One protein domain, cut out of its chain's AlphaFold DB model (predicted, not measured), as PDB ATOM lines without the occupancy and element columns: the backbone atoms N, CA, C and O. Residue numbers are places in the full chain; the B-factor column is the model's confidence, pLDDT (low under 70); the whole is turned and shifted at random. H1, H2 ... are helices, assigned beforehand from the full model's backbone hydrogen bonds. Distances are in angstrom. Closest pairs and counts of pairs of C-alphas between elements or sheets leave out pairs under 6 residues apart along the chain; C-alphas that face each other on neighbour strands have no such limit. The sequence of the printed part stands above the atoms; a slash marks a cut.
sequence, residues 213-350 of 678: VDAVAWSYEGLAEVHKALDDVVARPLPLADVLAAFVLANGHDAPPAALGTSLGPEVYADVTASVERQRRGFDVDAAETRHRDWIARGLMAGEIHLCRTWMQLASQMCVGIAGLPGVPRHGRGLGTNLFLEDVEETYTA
ATOM      1  N   VAL A 213      17.870  40.369  14.799       91.69
ATOM      2  CA  VAL A 213      16.519  39.829  15.047       91.69
ATOM      3  C   VAL A 213      16.594  38.607  15.964       91.69
ATOM      4  O   VAL A 213      15.822  38.520  16.919       91.69
ATOM      5  N   ASP A 214      17.557  37.720  15.718       91.44
ATOM      6  CA  ASP A 214      17.773  36.504  16.504       91.44
ATOM      7  C   ASP A 214      18.370  36.838  17.877       91.44
ATOM      8  O   ASP A 214      17.923  36.310  18.889       91.44
ATOM      9  N   ALA A 215      19.280  37.816  17.950       94.00
ATOM     10  CA  ALA A 215      19.804  38.327  19.218       94.00
ATOM     11  C   ALA A 215      18.716  38.910  20.131       94.00
ATOM     12  O   ALA A 215      18.742  38.713  21.348       94.00
ATOM     13  N   VAL A 216      17.739  39.616  19.550       95.00
ATOM     14  CA  VAL A 216      16.573  40.122  20.290       95.00
ATOM     15  C   VAL A 216      15.652  38.978  20.709       95.00
ATOM     16  O   VAL A 216      15.152  39.012  21.828       95.00
ATOM     17  N   ALA A 217      15.454  37.958  19.866       95.75
ATOM     18  CA  ALA A 217      14.671  36.774  20.231       95.75
ATOM     19  C   ALA A 217      15.304  36.039  21.425       95.75
ATOM     20  O   ALA A 217      14.648  35.849  22.445       95.75
ATOM     21  N   TRP A 218      16.609  35.763  21.351       95.94
ATOM     22  CA  TRP A 218      17.395  35.155  22.428       95.94
ATOM     23  C   TRP A 218      17.301  35.956  23.736       95.94
ATOM     24  O   TRP A 218      17.051  35.409  24.809       95.94
ATOM     25  N   SER A 219      17.436  37.285  23.647       95.94
ATOM     26  CA  SER A 219      17.370  38.162  24.825       95.94
ATOM     27  C   SER A 219      15.964  38.201  25.427       95.94
ATOM     28  O   SER A 219      15.817  38.283  26.646       95.94
ATOM     29  N   TYR A 220      14.929  38.131  24.585       97.62
ATOM     30  CA  TYR A 220      13.539  38.061  25.019       97.62
ATOM     31  C   TYR A 220      13.229  36.744  25.731       97.62
ATOM     32  O   TYR A 220      12.613  36.785  26.792       97.62
ATOM     33  N   GLU A 221      13.667  35.603  25.194       96.75
ATOM     34  CA  GLU A 221      13.449  34.286  25.809       96.75
ATOM     35  C   GLU A 221      14.022  34.241  27.229       96.75
ATOM     36  O   GLU A 221      13.310  33.911  28.181       96.75
ATOM     37  N   GLY A 222      15.271  34.685  27.400       96.81
ATOM     38  CA  GLY A 222      15.872  34.809  28.726       96.81
ATOM     39  C   GLY A 222      15.130  35.812  29.615       96.81
ATOM     40  O   GLY A 222      14.890  35.541  30.795       96.81
ATOM     41  N   LEU A 223      14.766  36.983  29.073       97.75
ATOM     42  CA  LEU A 223      14.085  38.024  29.846       97.75
ATOM     43  C   LEU A 223      12.728  37.530  30.344       97.75
ATOM     44  O   LEU A 223      12.381  37.809  31.486       97.75
ATOM     45  N   ALA A 224      11.975  36.809  29.516       98.12
ATOM     46  CA  ALA A 224      10.656  36.297  29.853       98.12
ATOM     47  C   ALA A 224      10.710  35.303  31.018       98.12
ATOM     48  O   ALA A 224       9.933  35.437  31.966       98.12
ATOM     49  N   GLU A 225      11.665  34.372  30.997       97.94
ATOM     50  CA  GLU A 225      11.855  33.397  32.076       97.94
ATOM     51  C   GLU A 225      12.270  34.069  33.391       97.94
ATOM     52  O   GLU A 225      11.653  33.846  34.434       97.94
ATOM     53  N   VAL A 226      13.269  34.958  33.349       97.88
ATOM     54  CA  VAL A 226      13.742  35.666  34.552       97.88
ATOM     55  C   VAL A 226      12.673  36.610  35.097       97.88
ATOM     56  O   VAL A 226      12.487  36.715  36.309       97.88
ATOM     57  N   HIS A 227      11.959  37.306  34.215       97.88
ATOM     58  CA  HIS A 227      10.895  38.215  34.608       97.88
ATOM     59  C   HIS A 227       9.748  37.466  35.280       97.88
ATOM     60  O   HIS A 227       9.302  37.902  36.334       97.88
ATOM     61  N   LYS A 228       9.330  36.316  34.739       96.88
ATOM     62  CA  LYS A 228       8.326  35.452  35.366       96.88
ATOM     63  C   LYS A 228       8.772  34.966  36.747       96.88
ATOM     64  O   LYS A 228       7.998  35.057  37.693       96.88
ATOM     65  N   ALA A 229      10.021  34.514  36.881       96.69
ATOM     66  CA  ALA A 229      10.562  34.078  38.168       96.69
ATOM     67  C   ALA A 229      10.563  35.206  39.221       96.69
ATOM     68  O   ALA A 229      10.269  34.960  40.388       96.69
ATOM     69  N   LEU A 230      10.850  36.448  38.814       95.94
ATOM     70  CA  LEU A 230      10.721  37.623  39.682       95.94
ATOM     71  C   LEU A 230       9.257  37.960  39.995       95.94
ATOM     72  O   LEU A 230       8.937  38.302  41.132       95.94
ATOM     73  N   ASP A 231       8.363  37.858  39.014       94.62
ATOM     74  CA  ASP A 231       6.938  38.164  39.181       94.62
ATOM     75  C   ASP A 231       6.263  37.217  40.192       94.62
ATOM     76  O   ASP A 231       5.424  37.649  40.983       94.62
ATOM     77  N   ASP A 232       6.710  35.956  40.249       93.00
ATOM     78  CA  ASP A 232       6.245  34.947  41.210       93.00
ATOM     79  C   ASP A 232       6.625  35.270  42.673       93.00
ATOM     80  O   ASP A 232       5.976  34.778  43.604       93.00
ATOM     81  N   VAL A 233       7.650  36.103  42.909       90.06
ATOM     82  CA  VAL A 233       8.116  36.465  44.266       90.06
ATOM     83  C   VAL A 233       7.745  37.887  44.695       90.06
ATOM     84  O   VAL A 233       7.679  38.178  45.894       90.06
ATOM     85  N   VAL A 234       7.501  38.801  43.754       90.19
ATOM     86  CA  VAL A 234       7.190  40.205  44.060       90.19
ATOM     87  C   VAL A 234       5.696  40.412  44.321       90.19
ATOM     88  O   VAL A 234       4.824  40.030  43.554       90.19
ATOM     89  N   ALA A 235       5.365  41.118  45.404       78.56
ATOM     90  CA  ALA A 235       3.970  41.301  45.832       78.56
ATOM     91  C   ALA A 235       3.081  42.126  44.872       78.56
ATOM     92  O   ALA A 235       1.867  42.196  45.065       78.56
ATOM     93  N   ARG A 236       3.674  42.831  43.901       86.56
ATOM     94  CA  ARG A 236       2.955  43.622  42.895       86.56
ATOM     95  C   ARG A 236       3.527  43.282  41.524       86.56
ATOM     96  O   ARG A 236       4.601  43.804  41.224       86.56
ATOM     97  N   PRO A 237       2.843  42.435  40.743       87.56
ATOM     98  CA  PRO A 237       3.363  42.007  39.463       87.56
ATOM     99  C   PRO A 237       3.392  43.156  38.458       87.56
ATOM    100  O   PRO A 237       2.599  44.102  38.552       87.56
ATOM    101  N   LEU A 238       4.306  43.072  37.499       93.00
ATOM    102  CA  LEU A 238       4.458  44.043  36.421       93.00
ATOM    103  C   LEU A 238       4.394  43.287  35.097       93.00
ATOM    104  O   LEU A 238       5.332  42.565  34.806       93.00
ATOM    105  N   PRO A 239       3.348  43.439  34.268       95.56
ATOM    106  CA  PRO A 239       3.244  42.659  33.038       95.56
ATOM    107  C   PRO A 239       4.441  42.874  32.100       95.56
ATOM    108  O   PRO A 239       4.764  44.013  31.758       95.56
ATOM    109  N   LEU A 240       5.047  41.793  31.597       96.75
ATOM    110  CA  LEU A 240       6.185  41.880  30.670       96.75
ATOM    111  C   LEU A 240       5.856  42.679  29.405       96.75
ATOM    112  O   LEU A 240       6.677  43.458  28.926       96.75
ATOM    113  N   ALA A 241       4.633  42.540  28.885       97.06
ATOM    114  CA  ALA A 241       4.164  43.333  27.752       97.06
ATOM    115  C   ALA A 241       4.196  44.844  28.049       97.06
ATOM    116  O   ALA A 241       4.478  45.633  27.149       97.06
ATOM    117  N   ASP A 242       3.968  45.247  29.306       96.31
ATOM    118  CA  ASP A 242       4.026  46.648  29.726       96.31
ATOM    119  C   ASP A 242       5.466  47.160  29.810       96.31
ATOM    120  O   ASP A 242       5.725  48.293  29.399       96.31
ATOM    121  N   VAL A 243       6.403  46.311  30.245       95.81
ATOM    122  CA  VAL A 243       7.847  46.594  30.217       95.81
ATOM    123  C   VAL A 243       8.336  46.773  28.778       95.81
ATOM    124  O   VAL A 243       8.972  47.775  28.449       95.81
ATOM    125  N   LEU A 244       8.010  45.828  27.892       96.44
ATOM    126  CA  LEU A 244       8.416  45.880  26.486       96.44
ATOM    127  C   LEU A 244       7.793  47.082  25.765       96.44
ATOM    128  O   LEU A 244       8.480  47.762  25.004       96.44
ATOM    129  N   ALA A 245       6.524  47.397  26.036       96.75
ATOM    130  CA  ALA A 245       5.879  48.595  25.510       96.75
ATOM    131  C   ALA A 245       6.555  49.882  26.000       96.75
ATOM    132  O   ALA A 245       6.733  50.814  25.213       96.75
ATOM    133  N   ALA A 246       6.989  49.926  27.263       95.50
ATOM    134  CA  ALA A 246       7.770  51.042  27.774       95.50
ATOM    135  C   ALA A 246       9.125  51.167  27.059       95.50
ATOM    136  O   ALA A 246       9.520  52.283  26.739       95.50
ATOM    137  N   PHE A 247       9.807  50.065  26.722       94.94
ATOM    138  CA  PHE A 247      11.027  50.121  25.902       94.94
ATOM    139  C   PHE A 247      10.756  50.629  24.484       94.94
ATOM    140  O   PHE A 247      11.526  51.440  23.973       94.94
ATOM    141  N   VAL A 248       9.663  50.202  23.849       95.00
ATOM    142  CA  VAL A 248       9.254  50.701  22.525       95.00
ATOM    143  C   VAL A 248       9.035  52.220  22.572       95.00
ATOM    144  O   VAL A 248       9.644  52.959  21.795       95.00
ATOM    145  N   LEU A 249       8.243  52.699  23.534       94.31
ATOM    146  CA  LEU A 249       7.909  54.118  23.685       94.31
ATOM    147  C   LEU A 249       9.110  54.973  24.122       94.31
ATOM    148  O   LEU A 249       9.302  56.071  23.602       94.31
ATOM    149  N   ALA A 250       9.962  54.466  25.017       91.94
ATOM    150  CA  ALA A 250      11.186  55.143  25.459       91.94
ATOM    151  C   ALA A 250      12.184  55.375  24.316       91.94
ATOM    152  O   ALA A 250      12.981  56.311  24.372       91.94
ATOM    153  N   ASN A 251      12.128  54.543  23.275       89.25
ATOM    154  CA  ASN A 251      12.929  54.679  22.062       89.25
ATOM    155  C   ASN A 251      12.247  55.527  20.969       89.25
ATOM    156  O   ASN A 251      12.757  55.618  19.855       89.25
ATOM    157  N   GLY A 252      11.112  56.169  21.274       88.69
ATOM    158  CA  GLY A 252      10.418  57.079  20.360       88.69
ATOM    159  C   GLY A 252       9.562  56.385  19.297       88.69
ATOM    160  O   GLY A 252       9.201  57.012  18.302       88.69
ATOM    161  N   HIS A 253       9.239  55.103  19.478       90.06
ATOM    162  CA  HIS A 253       8.353  54.378  18.575       90.06
ATOM    163  C   HIS A 253       6.897  54.449  19.063       90.06
ATOM    164  O   HIS A 253       6.566  53.927  20.123       90.06
ATOM    165  N   ASP A 254       6.003  55.032  18.257       90.69
ATOM    166  CA  ASP A 254       4.556  55.099  18.552       90.69
ATOM    167  C   ASP A 254       3.819  53.752  18.380       90.69
ATOM    168  O   ASP A 254       2.645  53.623  18.738       90.69
ATOM    169  N   ALA A 255       4.498  52.761  17.800       93.56
ATOM    170  CA  ALA A 255       4.056  51.381  17.632       93.56
ATOM    171  C   ALA A 255       5.284  50.451  17.605       93.56
ATOM    172  O   ALA A 255       6.349  50.884  17.154       93.56
ATOM    173  N   PRO A 256       5.165  49.179  18.031       95.44
ATOM    174  CA  PRO A 256       6.269  48.225  17.952       95.44
ATOM    175  C   PRO A 256       6.811  48.086  16.516       95.44
ATOM    176  O   PRO A 256       6.019  47.987  15.574       95.44
ATOM    177  N   PRO A 257       8.142  48.068  16.303       94.44
ATOM    178  CA  PRO A 257       8.713  47.790  14.987       94.44
ATOM    179  C   PRO A 257       8.302  46.400  14.484       94.44
ATOM    180  O   PRO A 257       8.389  45.432  15.230       94.44
ATOM    181  N   ALA A 258       7.949  46.257  13.203       91.81
ATOM    182  CA  ALA A 258       7.491  44.971  12.655       91.81
ATOM    183  C   ALA A 258       8.504  43.821  12.835       91.81
ATOM    184  O   ALA A 258       8.108  42.683  13.072       91.81
ATOM    185  N   ALA A 259       9.807  44.122  12.777       93.50
ATOM    186  CA  ALA A 259      10.873  43.144  13.005       93.50
ATOM    187  C   ALA A 259      10.869  42.570  14.433       93.50
ATOM    188  O   ALA A 259      11.285  41.434  14.629       93.50
ATOM    189  N   LEU A 260      10.340  43.310  15.416       94.88
ATOM    190  CA  LEU A 260      10.143  42.798  16.771       94.88
ATOM    191  C   LEU A 260       9.120  41.651  16.782       94.88
ATOM    192  O   LEU A 260       9.257  40.719  17.563       94.88
ATOM    193  N   GLY A 261       8.137  41.662  15.878       94.69
ATOM    194  CA  GLY A 261       7.175  40.565  15.739       94.69
ATOM    195  C   GLY A 261       7.812  39.254  15.281       94.69
ATOM    196  O   GLY A 261       7.343  38.186  15.667       94.69
ATOM    197  N   THR A 262       8.907  39.321  14.518       93.06
ATOM    198  CA  THR A 262       9.704  38.140  14.158       93.06
ATOM    199  C   THR A 262      10.426  37.560  15.373       93.06
ATOM    200  O   THR A 262      10.483  36.343  15.494       93.06
ATOM    201  N   SER A 263      10.918  38.408  16.282       94.19
ATOM    202  CA  SER A 263      11.615  37.971  17.498       94.19
ATOM    203  C   SER A 263      10.676  37.467  18.599       94.19
ATOM    204  O   SER A 263      11.031  36.548  19.323       94.19
ATOM    205  N   LEU A 264       9.494  38.077  18.756       95.81
ATOM    206  CA  LEU A 264       8.575  37.783  19.868       95.81
ATOM    207  C   LEU A 264       7.503  36.735  19.530       95.81
ATOM    208  O   LEU A 264       6.887  36.164  20.427       95.81
ATOM    209  N   GLY A 265       7.229  36.519  18.243       95.19
ATOM    210  CA  GLY A 265       6.073  35.754  17.791       95.19
ATOM    211  C   GLY A 265       4.761  36.558  17.824       95.19
ATOM    212  O   GLY A 265       4.674  37.633  18.425       95.19
ATOM    213  N   PRO A 266       3.711  36.062  17.144       94.56
ATOM    214  CA  PRO A 266       2.505  36.841  16.858       94.56
ATOM    215  C   PRO A 266       1.666  37.175  18.098       94.56
ATOM    216  O   PRO A 266       1.092  38.260  18.155       94.56
ATOM    217  N   GLU A 267       1.592  36.272  19.078       95.88
ATOM    218  CA  GLU A 267       0.785  36.464  20.292       95.88
ATOM    219  C   GLU A 267       1.391  37.553  21.186       95.88
ATOM    220  O   GLU A 267       0.752  38.569  21.453       95.88
ATOM    221  N   VAL A 268       2.670  37.408  21.539       96.88
ATOM    222  CA  VAL A 268       3.398  38.386  22.361       96.88
ATOM    223  C   VAL A 268       3.460  39.744  21.663       96.88
ATOM    224  O   VAL A 268       3.271  40.782  22.295       96.88
ATOM    225  N   TYR A 269       3.689  39.771  20.348       97.75
ATOM    226  CA  TYR A 269       3.697  41.020  19.591       97.75
ATOM    227  C   TYR A 269       2.345  41.746  19.642       97.75
ATOM    228  O   TYR A 269       2.311  42.977  19.741       97.75
ATOM    229  N   ALA A 270       1.229  41.008  19.605       97.56
ATOM    230  CA  ALA A 270      -0.103  41.584  19.761       97.56
ATOM    231  C   ALA A 270      -0.296  42.182  21.165       97.56
ATOM    232  O   ALA A 270      -0.777  43.311  21.276       97.56
ATOM    233  N   ASP A 271       0.157  41.491  22.213       97.88
ATOM    234  CA  ASP A 271       0.086  41.979  23.597       97.88
ATOM    235  C   ASP A 271       0.928  43.245  23.809       97.88
ATOM    236  O   ASP A 271       0.457  44.228  24.390       97.88
ATOM    237  N   VAL A 272       2.157  43.267  23.280       97.94
ATOM    238  CA  VAL A 272       3.025  44.456  23.316       97.94
ATOM    239  C   VAL A 272       2.384  45.607  22.543       97.94
ATOM    240  O   VAL A 272       2.380  46.736  23.027       97.94
ATOM    241  N   THR A 273       1.786  45.342  21.378       98.12
ATOM    242  CA  THR A 273       1.079  46.364  20.589       98.12
ATOM    243  C   THR A 273      -0.085  46.963  21.375       98.12
ATOM    244  O   THR A 273      -0.177  48.186  21.498       98.12
ATOM    245  N   ALA A 274      -0.928  46.122  21.978       97.75
ATOM    246  CA  ALA A 274      -2.031  46.575  22.818       97.75
ATOM    247  C   ALA A 274      -1.527  47.386  24.024       97.75
ATOM    248  O   ALA A 274      -2.123  48.400  24.396       97.75
ATOM    249  N   SER A 275      -0.406  46.987  24.628       97.69
ATOM    250  CA  SER A 275       0.196  47.738  25.727       97.69
ATOM    251  C   SER A 275       0.753  49.098  25.288       97.69
ATOM    252  O   SER A 275       0.476  50.103  25.949       97.69
ATOM    253  N   VAL A 276       1.430  49.184  24.138       97.75
ATOM    254  CA  VAL A 276       1.878  50.463  23.558       97.75
ATOM    255  C   VAL A 276       0.690  51.391  23.316       97.75
ATOM    256  O   VAL A 276       0.733  52.560  23.696       97.75
ATOM    257  N   GLU A 277      -0.413  50.886  22.761       96.75
ATOM    258  CA  GLU A 277      -1.618  51.688  22.526       96.75
ATOM    259  C   GLU A 277      -2.233  52.253  23.812       96.75
ATOM    260  O   GLU A 277      -2.709  53.396  23.804       96.75
ATOM    261  N   ARG A 278      -2.201  51.479  24.908       95.75
ATOM    262  CA  ARG A 278      -2.651  51.923  26.237       95.75
ATOM    263  C   ARG A 278      -1.711  52.965  26.838       95.75
ATOM    264  O   ARG A 278      -2.186  53.967  27.365       95.75
ATOM    265  N   GLN A 279      -0.401  52.736  26.763       94.19
ATOM    266  CA  GLN A 279       0.601  53.544  27.459       94.19
ATOM    267  C   GLN A 279       0.995  54.825  26.717       94.19
ATOM    268  O   GLN A 279       1.332  55.809  27.370       94.19
ATOM    269  N   ARG A 280       0.933  54.856  25.376       93.50
ATOM    270  CA  ARG A 280       1.446  55.978  24.559       93.50
ATOM    271  C   ARG A 280       0.879  57.344  24.948       93.50
ATOM    272  O   ARG A 280       1.543  58.366  24.807       93.50
ATOM    273  N   ARG A 281      -0.372  57.387  25.422       90.38
ATOM    274  CA  ARG A 281      -1.028  58.633  25.833       90.38
ATOM    275  C   ARG A 281      -0.542  59.023  27.224       90.38
ATOM    276  O   ARG A 281      -0.987  58.454  28.211       90.38
ATOM    277  N   GLY A 282       0.332  60.025  27.280       85.19
ATOM    278  CA  GLY A 282       0.933  60.469  28.539       85.19
ATOM    279  C   GLY A 282       2.087  59.581  29.003       85.19
ATOM    280  O   GLY A 282       2.413  59.604  30.187       85.19
ATOM    281  N   PHE A 283       2.695  58.811  28.091       89.75
ATOM    282  CA  PHE A 283       3.920  58.082  28.394       89.75
ATOM    283  C   PHE A 283       5.009  59.060  28.839       89.75
ATOM    284  O   PHE A 283       5.354  59.998  28.119       89.75
ATOM    285  N   ASP A 284       5.547  58.811  30.024       91.25
ATOM    286  CA  ASP A 284       6.686  59.510  30.593       91.25
ATOM    287  C   ASP A 284       7.742  58.455  30.915       91.25
ATOM    288  O   ASP A 284       7.476  57.492  31.644       91.25
ATOM    289  N   VAL A 285       8.910  58.587  30.290       87.56
ATOM    290  CA  VAL A 285       9.961  57.569  30.373       87.56
ATOM    291  C   VAL A 285      10.586  57.508  31.759       87.56
ATOM    292  O   VAL A 285      10.861  56.409  32.228       87.56
ATOM    293  N   ASP A 286      10.718  58.640  32.450       88.50
ATOM    294  CA  ASP A 286      11.312  58.690  33.787       88.50
ATOM    295  C   ASP A 286      10.358  58.029  34.809       88.50
ATOM    296  O   ASP A 286      10.774  57.263  35.683       88.50
ATOM    297  N   ALA A 287       9.043  58.214  34.641       89.19
ATOM    298  CA  ALA A 287       8.024  57.499  35.405       89.19
ATOM    299  C   ALA A 287       7.984  55.996  35.083       89.19
ATOM    300  O   ALA A 287       7.747  55.186  35.981       89.19
ATOM    301  N   ALA A 288       8.180  55.597  33.822       89.81
ATOM    302  CA  ALA A 288       8.263  54.185  33.443       89.81
ATOM    303  C   ALA A 288       9.506  53.511  34.041       89.81
ATOM    304  O   ALA A 288       9.399  52.434  34.623       89.81
ATOM    305  N   GLU A 289      10.652  54.184  33.979       88.00
ATOM    306  CA  GLU A 289      11.899  53.736  34.590       88.00
ATOM    307  C   GLU A 289      11.764  53.600  36.110       88.00
ATOM    308  O   GLU A 289      12.135  52.569  36.667       88.00
ATOM    309  N   THR A 290      11.139  54.578  36.771       89.94
ATOM    310  CA  THR A 290      10.850  54.513  38.211       89.94
ATOM    311  C   THR A 290       9.980  53.301  38.550       89.94
ATOM    312  O   THR A 290      10.279  52.576  39.494       89.94
ATOM    313  N   ARG A 291       8.943  53.007  37.750       91.12
ATOM    314  CA  ARG A 291       8.114  51.802  37.946       91.12
ATOM    315  C   ARG A 291       8.917  50.509  37.798       91.12
ATOM    316  O   ARG A 291       8.704  49.582  38.576       91.12
ATOM    317  N   HIS A 292       9.818  50.435  36.815       92.06
ATOM    318  CA  HIS A 292      10.698  49.276  36.637       92.06
ATOM    319  C   HIS A 292      11.643  49.122  37.832       92.06
ATOM    320  O   HIS A 292      11.730  48.036  38.399       92.06
ATOM    321  N   ARG A 293      12.292  50.213  38.258       91.62
ATOM    322  CA  ARG A 293      13.182  50.242  39.425       91.62
ATOM    323  C   ARG A 293      12.459  49.779  40.689       91.62
ATOM    324  O   ARG A 293      12.932  48.860  41.346       91.62
ATOM    325  N   ASP A 294      11.278  50.325  40.971       91.69
ATOM    326  CA  ASP A 294      10.451  49.943  42.124       91.69
ATOM    327  C   ASP A 294      10.076  48.454  42.120       91.69
ATOM    328  O   ASP A 294       9.959  47.832  43.181       91.69
ATOM    329  N   TRP A 295       9.836  47.879  40.939       94.81
ATOM    330  CA  TRP A 295       9.534  46.458  40.786       94.81
ATOM    331  C   TRP A 295      10.780  45.594  41.033       94.81
ATOM    332  O   TRP A 295      10.725  44.668  41.843       94.81
ATOM    333  N   ILE A 296      11.930  45.952  40.453       94.56
ATOM    334  CA  ILE A 296      13.209  45.247  40.663       94.56
ATOM    335  C   ILE A 296      13.661  45.337  42.126       94.56
ATOM    336  O   ILE A 296      14.087  44.335  42.699       94.56
ATOM    337  N   ALA A 297      13.515  46.500  42.766       92.56
ATOM    338  CA  ALA A 297      13.868  46.707  44.169       92.56
ATOM    339  C   ALA A 297      13.090  45.768  45.107       92.56
ATOM    340  O   ALA A 297      13.616  45.324  46.130       92.56
ATOM    341  N   ARG A 298      11.853  45.389  44.755       92.88
ATOM    342  CA  ARG A 298      11.095  44.362  45.493       92.88
ATOM    343  C   ARG A 298      11.720  42.980  45.357       92.88
ATOM    344  O   ARG A 298      11.732  42.251  46.344       92.88
ATOM    345  N   GLY A 299      12.259  42.646  44.185       93.88
ATOM    346  CA  GLY A 299      13.042  41.427  43.975       93.88
ATOM    347  C   GLY A 299      14.313  41.409  44.830       93.88
ATOM    348  O   GLY A 299      14.567  40.432  45.530       93.88
ATOM    349  N   LEU A 300      15.044  42.531  44.891       93.31
ATOM    350  CA  LEU A 300      16.208  42.674  45.781       93.31
ATOM    351  C   LEU A 300      15.816  42.478  47.254       93.31
ATOM    352  O   LEU A 300      16.453  41.715  47.978       93.31
ATOM    353  N   MET A 301      14.714  43.094  47.697       90.88
ATOM    354  CA  MET A 301      14.189  42.910  49.057       90.88
ATOM    355  C   MET A 301      13.719  41.475  49.347       90.88
ATOM    356  O   MET A 301      13.714  41.067  50.511       90.88
ATOM    357  N   ALA A 302      13.330  40.717  48.319       91.06
ATOM    358  CA  ALA A 302      13.002  39.297  48.420       91.06
ATOM    359  C   ALA A 302      14.251  38.393  48.475       91.06
ATOM    360  O   ALA A 302      14.125  37.208  48.764       91.06
ATOM    361  N   GLY A 303      15.450  38.948  48.266       91.06
ATOM    362  CA  GLY A 303      16.712  38.207  48.243       91.06
ATOM    363  C   GLY A 303      17.119  37.702  46.856       91.06
ATOM    364  O   GLY A 303      18.157  37.057  46.739       91.06
ATOM    365  N   GLU A 304      16.370  38.036  45.803       94.62
ATOM    366  CA  GLU A 304      16.545  37.497  44.447       94.62
ATOM    367  C   GLU A 304      17.555  38.286  43.594       94.62
ATOM    368  O   GLU A 304      17.315  38.613  42.430       94.62
ATOM    369  N   ILE A 305      18.722  38.610  44.155       95.25
ATOM    370  CA  ILE A 305      19.716  39.460  43.481       95.25
ATOM    371  C   ILE A 305      20.228  38.886  42.152       95.25
ATOM    372  O   ILE A 305      20.431  39.648  41.207       95.25
ATOM    373  N   HIS A 306      20.401  37.566  42.034       96.50
ATOM    374  CA  HIS A 306      20.834  36.947  40.775       96.50
ATOM    375  C   HIS A 306      19.799  37.146  39.667       96.50
ATOM    376  O   HIS A 306      20.162  37.497  38.540       96.50
ATOM    377  N   LEU A 307      18.511  36.990  39.991       96.75
ATOM    378  CA  LEU A 307      17.426  37.236  39.047       96.75
ATOM    379  C   LEU A 307      17.354  38.722  38.687       96.75
ATOM    380  O   LEU A 307      17.288  39.047  37.508       96.75
ATOM    381  N   CYS A 308      17.467  39.633  39.659       96.69
ATOM    382  CA  CYS A 308      17.477  41.075  39.392       96.69
ATOM    383  C   CYS A 308      18.642  41.505  38.483       96.69
ATOM    384  O   CYS A 308      18.443  42.287  37.552       96.69
ATOM    385  N   ARG A 309      19.853  40.979  38.712       96.50
ATOM    386  CA  ARG A 309      21.039  41.256  37.879       96.50
ATOM    387  C   ARG A 309      20.885  40.695  36.466       96.50
ATOM    388  O   ARG A 309      21.156  41.400  35.495       96.50
ATOM    389  N   THR A 310      20.405  39.460  36.344       96.81
ATOM    390  CA  THR A 310      20.148  38.824  35.041       96.81
ATOM    391  C   THR A 310      19.052  39.567  34.275       96.81
ATOM    392  O   THR A 310      19.209  39.845  33.086       96.81
ATOM    393  N   TRP A 311      17.989  39.981  34.968       97.12
ATOM    394  CA  TRP A 311      16.921  40.794  34.399       97.12
ATOM    395  C   TRP A 311      17.466  42.121  33.872       97.12
ATOM    396  O   TRP A 311      17.190  42.472  32.732       97.12
ATOM    397  N   MET A 312      18.288  42.833  34.656       95.50
ATOM    398  CA  MET A 312      18.884  44.113  34.249       95.50
ATOM    399  C   MET A 312      19.703  43.983  32.957       95.50
ATOM    400  O   MET A 312      19.591  44.822  32.062       95.50
ATOM    401  N   GLN A 313      20.487  42.911  32.835       94.31
ATOM    402  CA  GLN A 313      21.295  42.642  31.649       94.31
ATOM    403  C   GLN A 313      20.432  42.378  30.403       94.31
ATOM    404  O   GLN A 313      20.603  43.037  29.375       94.31
ATOM    405  N   LEU A 314      19.459  41.469  30.505       95.88
ATOM    406  CA  LEU A 314      18.587  41.087  29.387       95.88
ATOM    407  C   LEU A 314      17.617  42.212  28.999       95.88
ATOM    408  O   LEU A 314      17.373  42.462  27.821       95.88
ATOM    409  N   ALA A 315      17.111  42.964  29.975       94.62
ATOM    410  CA  ALA A 315      16.272  44.130  29.735       94.62
ATOM    411  C   ALA A 315      17.054  45.246  29.018       94.62
ATOM    412  O   ALA A 315      16.537  45.873  28.092       94.62
ATOM    413  N   SER A 316      18.324  45.460  29.389       92.25
ATOM    414  CA  SER A 316      19.222  46.400  28.704       92.25
ATOM    415  C   SER A 316      19.457  45.994  27.246       92.25
ATOM    416  O   SER A 316      19.362  46.836  26.347       92.25
ATOM    417  N   GLN A 317      19.691  44.701  26.996       93.06
ATOM    418  CA  GLN A 317      19.779  44.128  25.649       93.06
ATOM    419  C   GLN A 317      18.489  44.360  24.854       93.06
ATOM    420  O   GLN A 317      18.544  44.919  23.760       93.06
ATOM    421  N   MET A 318      17.321  44.055  25.425       93.81
ATOM    422  CA  MET A 318      16.027  44.303  24.781       93.81
ATOM    423  C   MET A 318      15.818  45.780  24.437       93.81
ATOM    424  O   MET A 318      15.451  46.104  23.307       93.81
ATOM    425  N   CYS A 319      16.097  46.696  25.368       91.75
ATOM    426  CA  CYS A 319      15.942  48.132  25.140       91.75
ATOM    427  C   CYS A 319      16.835  48.641  23.993       91.75
ATOM    428  O   CYS A 319      16.381  49.439  23.172       91.75
ATOM    429  N   VAL A 320      18.094  48.198  23.937       89.81
ATOM    430  CA  VAL A 320      19.077  48.599  22.913       89.81
ATOM    431  C   VAL A 320      18.789  47.935  21.561       89.81
ATOM    432  O   VAL A 320      18.901  48.580  20.515       89.81
ATOM    433  N   GLY A 321      18.363  46.671  21.578       91.69
ATOM    434  CA  GLY A 321      17.962  45.914  20.396       91.69
ATOM    435  C   GLY A 321      16.739  46.517  19.716       91.69
ATOM    436  O   GLY A 321      16.811  46.846  18.534       91.69
ATOM    437  N   ILE A 322      15.656  46.759  20.467       92.50
ATOM    438  CA  ILE A 322      14.416  47.366  19.947       92.50
ATOM    439  C   ILE A 322      14.706  48.699  19.242       92.50
ATOM    440  O   ILE A 322      14.216  48.914  18.135       92.50
ATOM    441  N   ALA A 323      15.554  49.553  19.829       90.06
ATOM    442  CA  ALA A 323      15.934  50.853  19.264       90.06
ATOM    443  C   ALA A 323      16.624  50.765  17.887       90.06
ATOM    444  O   ALA A 323      16.637  51.732  17.119       90.06
ATOM    445  N   GLY A 324      17.260  49.627  17.595       88.44
ATOM    446  CA  GLY A 324      17.982  49.378  16.351       88.44
ATOM    447  C   GLY A 324      17.178  48.662  15.271       88.44
ATOM    448  O   GLY A 324      17.644  48.604  14.134       88.44
ATOM    449  N   LEU A 325      15.999  48.116  15.583       90.38
ATOM    450  CA  LEU A 325      15.287  47.211  14.678       90.38
ATOM    451  C   LEU A 325      14.583  47.924  13.499       90.38
ATOM    452  O   LEU A 325      13.868  48.906  13.711       90.38
ATOM    453  N   PRO A 326      14.668  47.377  12.264       81.19
ATOM    454  CA  PRO A 326      15.627  46.364  11.814       81.19
ATOM    455  C   PRO A 326      17.006  47.000  11.568       81.19
ATOM    456  O   PRO A 326      17.116  47.975  10.823       81.19
ATOM    457  N   GLY A 327      18.068  46.427  12.139       80.94
ATOM    458  CA  GLY A 327      19.425  46.934  11.938       80.94
ATOM    459  C   GLY A 327      20.264  46.968  13.206       80.94
ATOM    460  O   GLY A 327      20.001  46.250  14.166       80.94
ATOM    461  N   VAL A 328      21.322  47.776  13.152       82.12
ATOM    462  CA  VAL A 328      22.317  47.899  14.219       82.12
ATOM    463  C   VAL A 328      21.681  48.495  15.480       82.12
ATOM    464  O   VAL A 328      21.018  49.535  15.371       82.12
ATOM    465  N   PRO A 329      21.911  47.899  16.665       84.38
ATOM    466  CA  PRO A 329      21.436  48.432  17.931       84.38
ATOM    467  C   PRO A 329      21.871  49.882  18.164       84.38
ATOM    468  O   PRO A 329      23.004  50.282  17.875       84.38
ATOM    469  N   ARG A 330      20.968  50.694  18.720       83.44
ATOM    470  CA  ARG A 330      21.199  52.128  18.963       83.44
ATOM    471  C   ARG A 330      21.167  52.436  20.453       83.44
ATOM    472  O   ARG A 330      20.686  51.642  21.255       83.44
ATOM    473  N   HIS A 331      21.697  53.600  20.829       71.56
ATOM    474  CA  HIS A 331      21.545  54.093  22.196       71.56
ATOM    475  C   HIS A 331      20.054  54.267  22.498       71.56
ATOM    476  O   HIS A 331      19.406  55.120  21.895       71.56
ATOM    477  N   GLY A 332      19.529  53.452  23.413       65.88
ATOM    478  CA  GLY A 332      18.169  53.585  23.919       65.88
ATOM    479  C   GLY A 332      18.125  54.335  25.246       65.88
ATOM    480  O   GLY A 332      19.066  54.250  26.037       65.88
ATOM    481  N   ARG A 333      17.028  55.060  25.498       67.44
ATOM    482  CA  ARG A 333      16.842  55.874  26.717       67.44
ATOM    483  C   ARG A 333      16.361  55.059  27.938       67.44
ATOM    484  O   ARG A 333      16.434  55.547  29.052       67.44
ATOM    485  N   GLY A 334      15.870  53.830  27.753       63.34
ATOM    486  CA  GLY A 334      14.847  53.233  28.629       63.34
ATOM    487  C   GLY A 334      15.241  52.470  29.907       63.34
ATOM    488  O   GLY A 334      14.339  51.876  30.488       63.34
ATOM    489  N   LEU A 335      16.507  52.438  30.355       79.50
ATOM    490  CA  LEU A 335      16.921  51.729  31.590       79.50
ATOM    491  C   LEU A 335      18.156  52.370  32.252       79.50
ATOM    492  O   LEU A 335      19.263  52.284  31.699       79.50
ATOM    493  N   GLY A 336      18.004  52.935  33.454       82.81
ATOM    494  CA  GLY A 336      19.099  53.465  34.270       82.81
ATOM    495  C   GLY A 336      19.807  52.399  35.100       82.81
ATOM    496  O   GLY A 336      19.382  52.031  36.191       82.81
ATOM    497  N   THR A 337      20.956  51.939  34.606       86.81
ATOM    498  CA  THR A 337      21.803  50.970  35.320       86.81
ATOM    499  C   THR A 337      22.392  51.535  36.612       86.81
ATOM    500  O   THR A 337      22.514  50.799  37.582       86.81
ATOM    501  N   ASN A 338      22.748  52.824  36.645       89.38
ATOM    502  CA  ASN A 338      23.375  53.423  37.828       89.38
ATOM    503  C   ASN A 338      22.451  53.361  39.049       89.38
ATOM    504  O   ASN A 338      22.876  52.907  40.102       89.38
ATOM    505  N   LEU A 339      21.173  53.704  38.865       88.12
ATOM    506  CA  LEU A 339      20.169  53.663  39.928       88.12
ATOM    507  C   LEU A 339      19.954  52.242  40.470       88.12
ATOM    508  O   LEU A 339      19.782  52.055  41.668       88.12
ATOM    509  N   PHE A 340      20.007  51.231  39.599       91.38
ATOM    510  CA  PHE A 340      19.956  49.833  40.029       91.38
ATOM    511  C   PHE A 340      21.185  49.424  40.853       91.38
ATOM    512  O   PHE A 340      21.052  48.707  41.841       91.38
ATOM    513  N   LEU A 341      22.384  49.858  40.454       90.56
ATOM    514  CA  LEU A 341      23.610  49.561  41.200       90.56
ATOM    515  C   LEU A 341      23.609  50.246  42.571       90.56
ATOM    516  O   LEU A 341      23.982  49.614  43.555       90.56
ATOM    517  N   GLU A 342      23.120  51.485  42.640       89.88
ATOM    518  CA  GLU A 342      22.875  52.197  43.899       89.88
ATOM    519  C   GLU A 342      21.880  51.428  44.781       89.88
ATOM    520  O   GLU A 342      22.159  51.216  45.957       89.88
ATOM    521  N   ASP A 343      20.775  50.913  44.227       90.56
ATOM    522  CA  ASP A 343      19.817  50.100  44.994       90.56
ATOM    523  C   ASP A 343      20.455  48.827  45.559       90.56
ATOM    524  O   ASP A 343      20.167  48.437  46.694       90.56
ATOM    525  N   VAL A 344      21.319  48.158  44.787       90.56
ATOM    526  CA  VAL A 344      22.075  46.990  45.263       90.56
ATOM    527  C   VAL A 344      23.011  47.395  46.401       90.56
ATOM    528  O   VAL A 344      23.050  46.724  47.436       90.56
ATOM    529  N   GLU A 345      23.739  48.501  46.254       87.12
ATOM    530  CA  GLU A 345      24.619  48.999  47.305       87.12
ATOM    531  C   GLU A 345      23.815  49.338  48.568       87.12
ATOM    532  O   GLU A 345      24.079  48.774  49.633       87.12
ATOM    533  N   GLU A 346      22.778  50.165  48.471       86.25
ATOM    534  CA  GLU A 346      21.960  50.595  49.606       86.25
ATOM    535  C   GLU A 346      21.246  49.424  50.292       86.25
ATOM    536  O   GLU A 346      21.224  49.338  51.525       86.25
ATOM    537  N   THR A 347      20.707  48.477  49.521       87.81
ATOM    538  CA  THR A 347      19.951  47.339  50.066       87.81
ATOM    539  C   THR A 347      20.838  46.403  50.883       87.81
ATOM    540  O   THR A 347      20.419  45.927  51.945       87.81
ATOM    541  N   TYR A 348      22.065  46.142  50.423       86.06
ATOM    542  CA  TYR A 348      22.925  45.116  51.015       86.06
ATOM    543  C   TYR A 348      24.070  45.673  51.886       86.06
ATOM    544  O   TYR A 348      24.640  44.915  52.681       86.06
ATOM    545  N   THR A 349      24.416  46.966  51.798       75.69
ATOM    546  CA  THR A 349      25.518  47.581  52.578       75.69
ATOM    547  C   THR A 349      25.062  48.482  53.730       75.69
ATOM    548  O   THR A 349      25.847  48.717  54.657       75.69
ATOM    549  N   ALA A 350      23.806  48.953  53.736       65.38
ATOM    550  CA  ALA A 350      23.340  49.946  54.703       65.38
ATOM    551  C   ALA A 350      23.523  49.502  56.168       65.38
ATOM    552  O   ALA A 350      22.938  48.525  56.657       65.38
TER     553      ALA A 350
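AT A GLANCE: This is residues 213 to 350 of the 678 residues of the protein "AAA ATPase central domain protein" of Beutenbergia cavernae (strain ATCC BAA-8 / DSM 12333 / NBRC 16432) (UniProt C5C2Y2). A compact cluster of helices has the long H6 and the short H2 crossing in its middle, with H1 running along H6 on one side and H4 packed on the side of H2 away from H6. H3 sits at one end by the start of H1, while at the other end H5 and H7 run beside H6 as an up-and-down bundle of three, with H7 reaching out farthest. The printed part has 138 residues with seven named helices, H1 to H7 in chain order, and no named strand; its class is all helix. It is compact, with a radius of gyration of the C-alphas of 14.3 A, and spans 45 by 29 by 27 A, only just elongated.

IN THESE COORDINATES: H1 holds residues 213 to 231, 26.0 A long, beginning at C-alpha 213 (16.519, 39.829, 15.047). H2 is residues 240 to 250, H3 residues 258 to 264 and H4 residues 266 to 279, the last 19.9 A long. H5, residues 285 to 301, measures 24.1 A. H6, residues 305 to 324, is the longest at 28.9 A and begins at C-alpha 305 (19.716, 39.460, 43.481). H7, residues 337 to 349, is 18.0 A long and ends at C-alpha 349 (25.518, 47.581, 52.578).

HOW THE PARTS SIT: H1 and H6 touch, closest at the C-alphas of Leu 223 and Leu 314, 5.5 A, opposite ways at a shallow tilt of 34 degrees, only just short of steep. With residues 213 to 220 alone H1 touches H3, the closest C-alphas being Ala 217 and Ser 263, 4.3 A. H2 touches H4 at a steep tilt of 59 degrees, with C-alphas 241 and 272 closest at 4.7 A. H2 also touches residues 318 to 323 of H6, where C-alphas 247 and 319 are closest at 5.4 A. H3 and H4 only just touch, only at the corner, with 3 pairs of C-alphas within 8 A; Gly 261 and Tyr 269 are closest, 5.2 A. H5 and H6 form a helical hairpin, closest at C-alphas 296 and 308, 6.1 A. H5 touches H7 the same way at 28 degrees, a shallow tilt, with C-alphas 293 and 340 closest at 6.8 A. H6 and H7 are close but not clearly touching, 7.5 A between the closest C-alphas, 312 and 337. H1 and H4 are apart. Every O i to N i+4 pair is within hydrogen-bond range in H1, H2, H4, H5 and H7; H3 has 2 of 3 and H6 15 of 16.

THE WHOLE: The two farthest C-alphas, Ala 258 and Ala 350, are 45.2 A apart. The printed part has no cut. The link from H6 to H7, residues 325 to 336, is long. The mean pLDDT of the printed part is 91.6, and residues 332 to 334 and 350 are under 70.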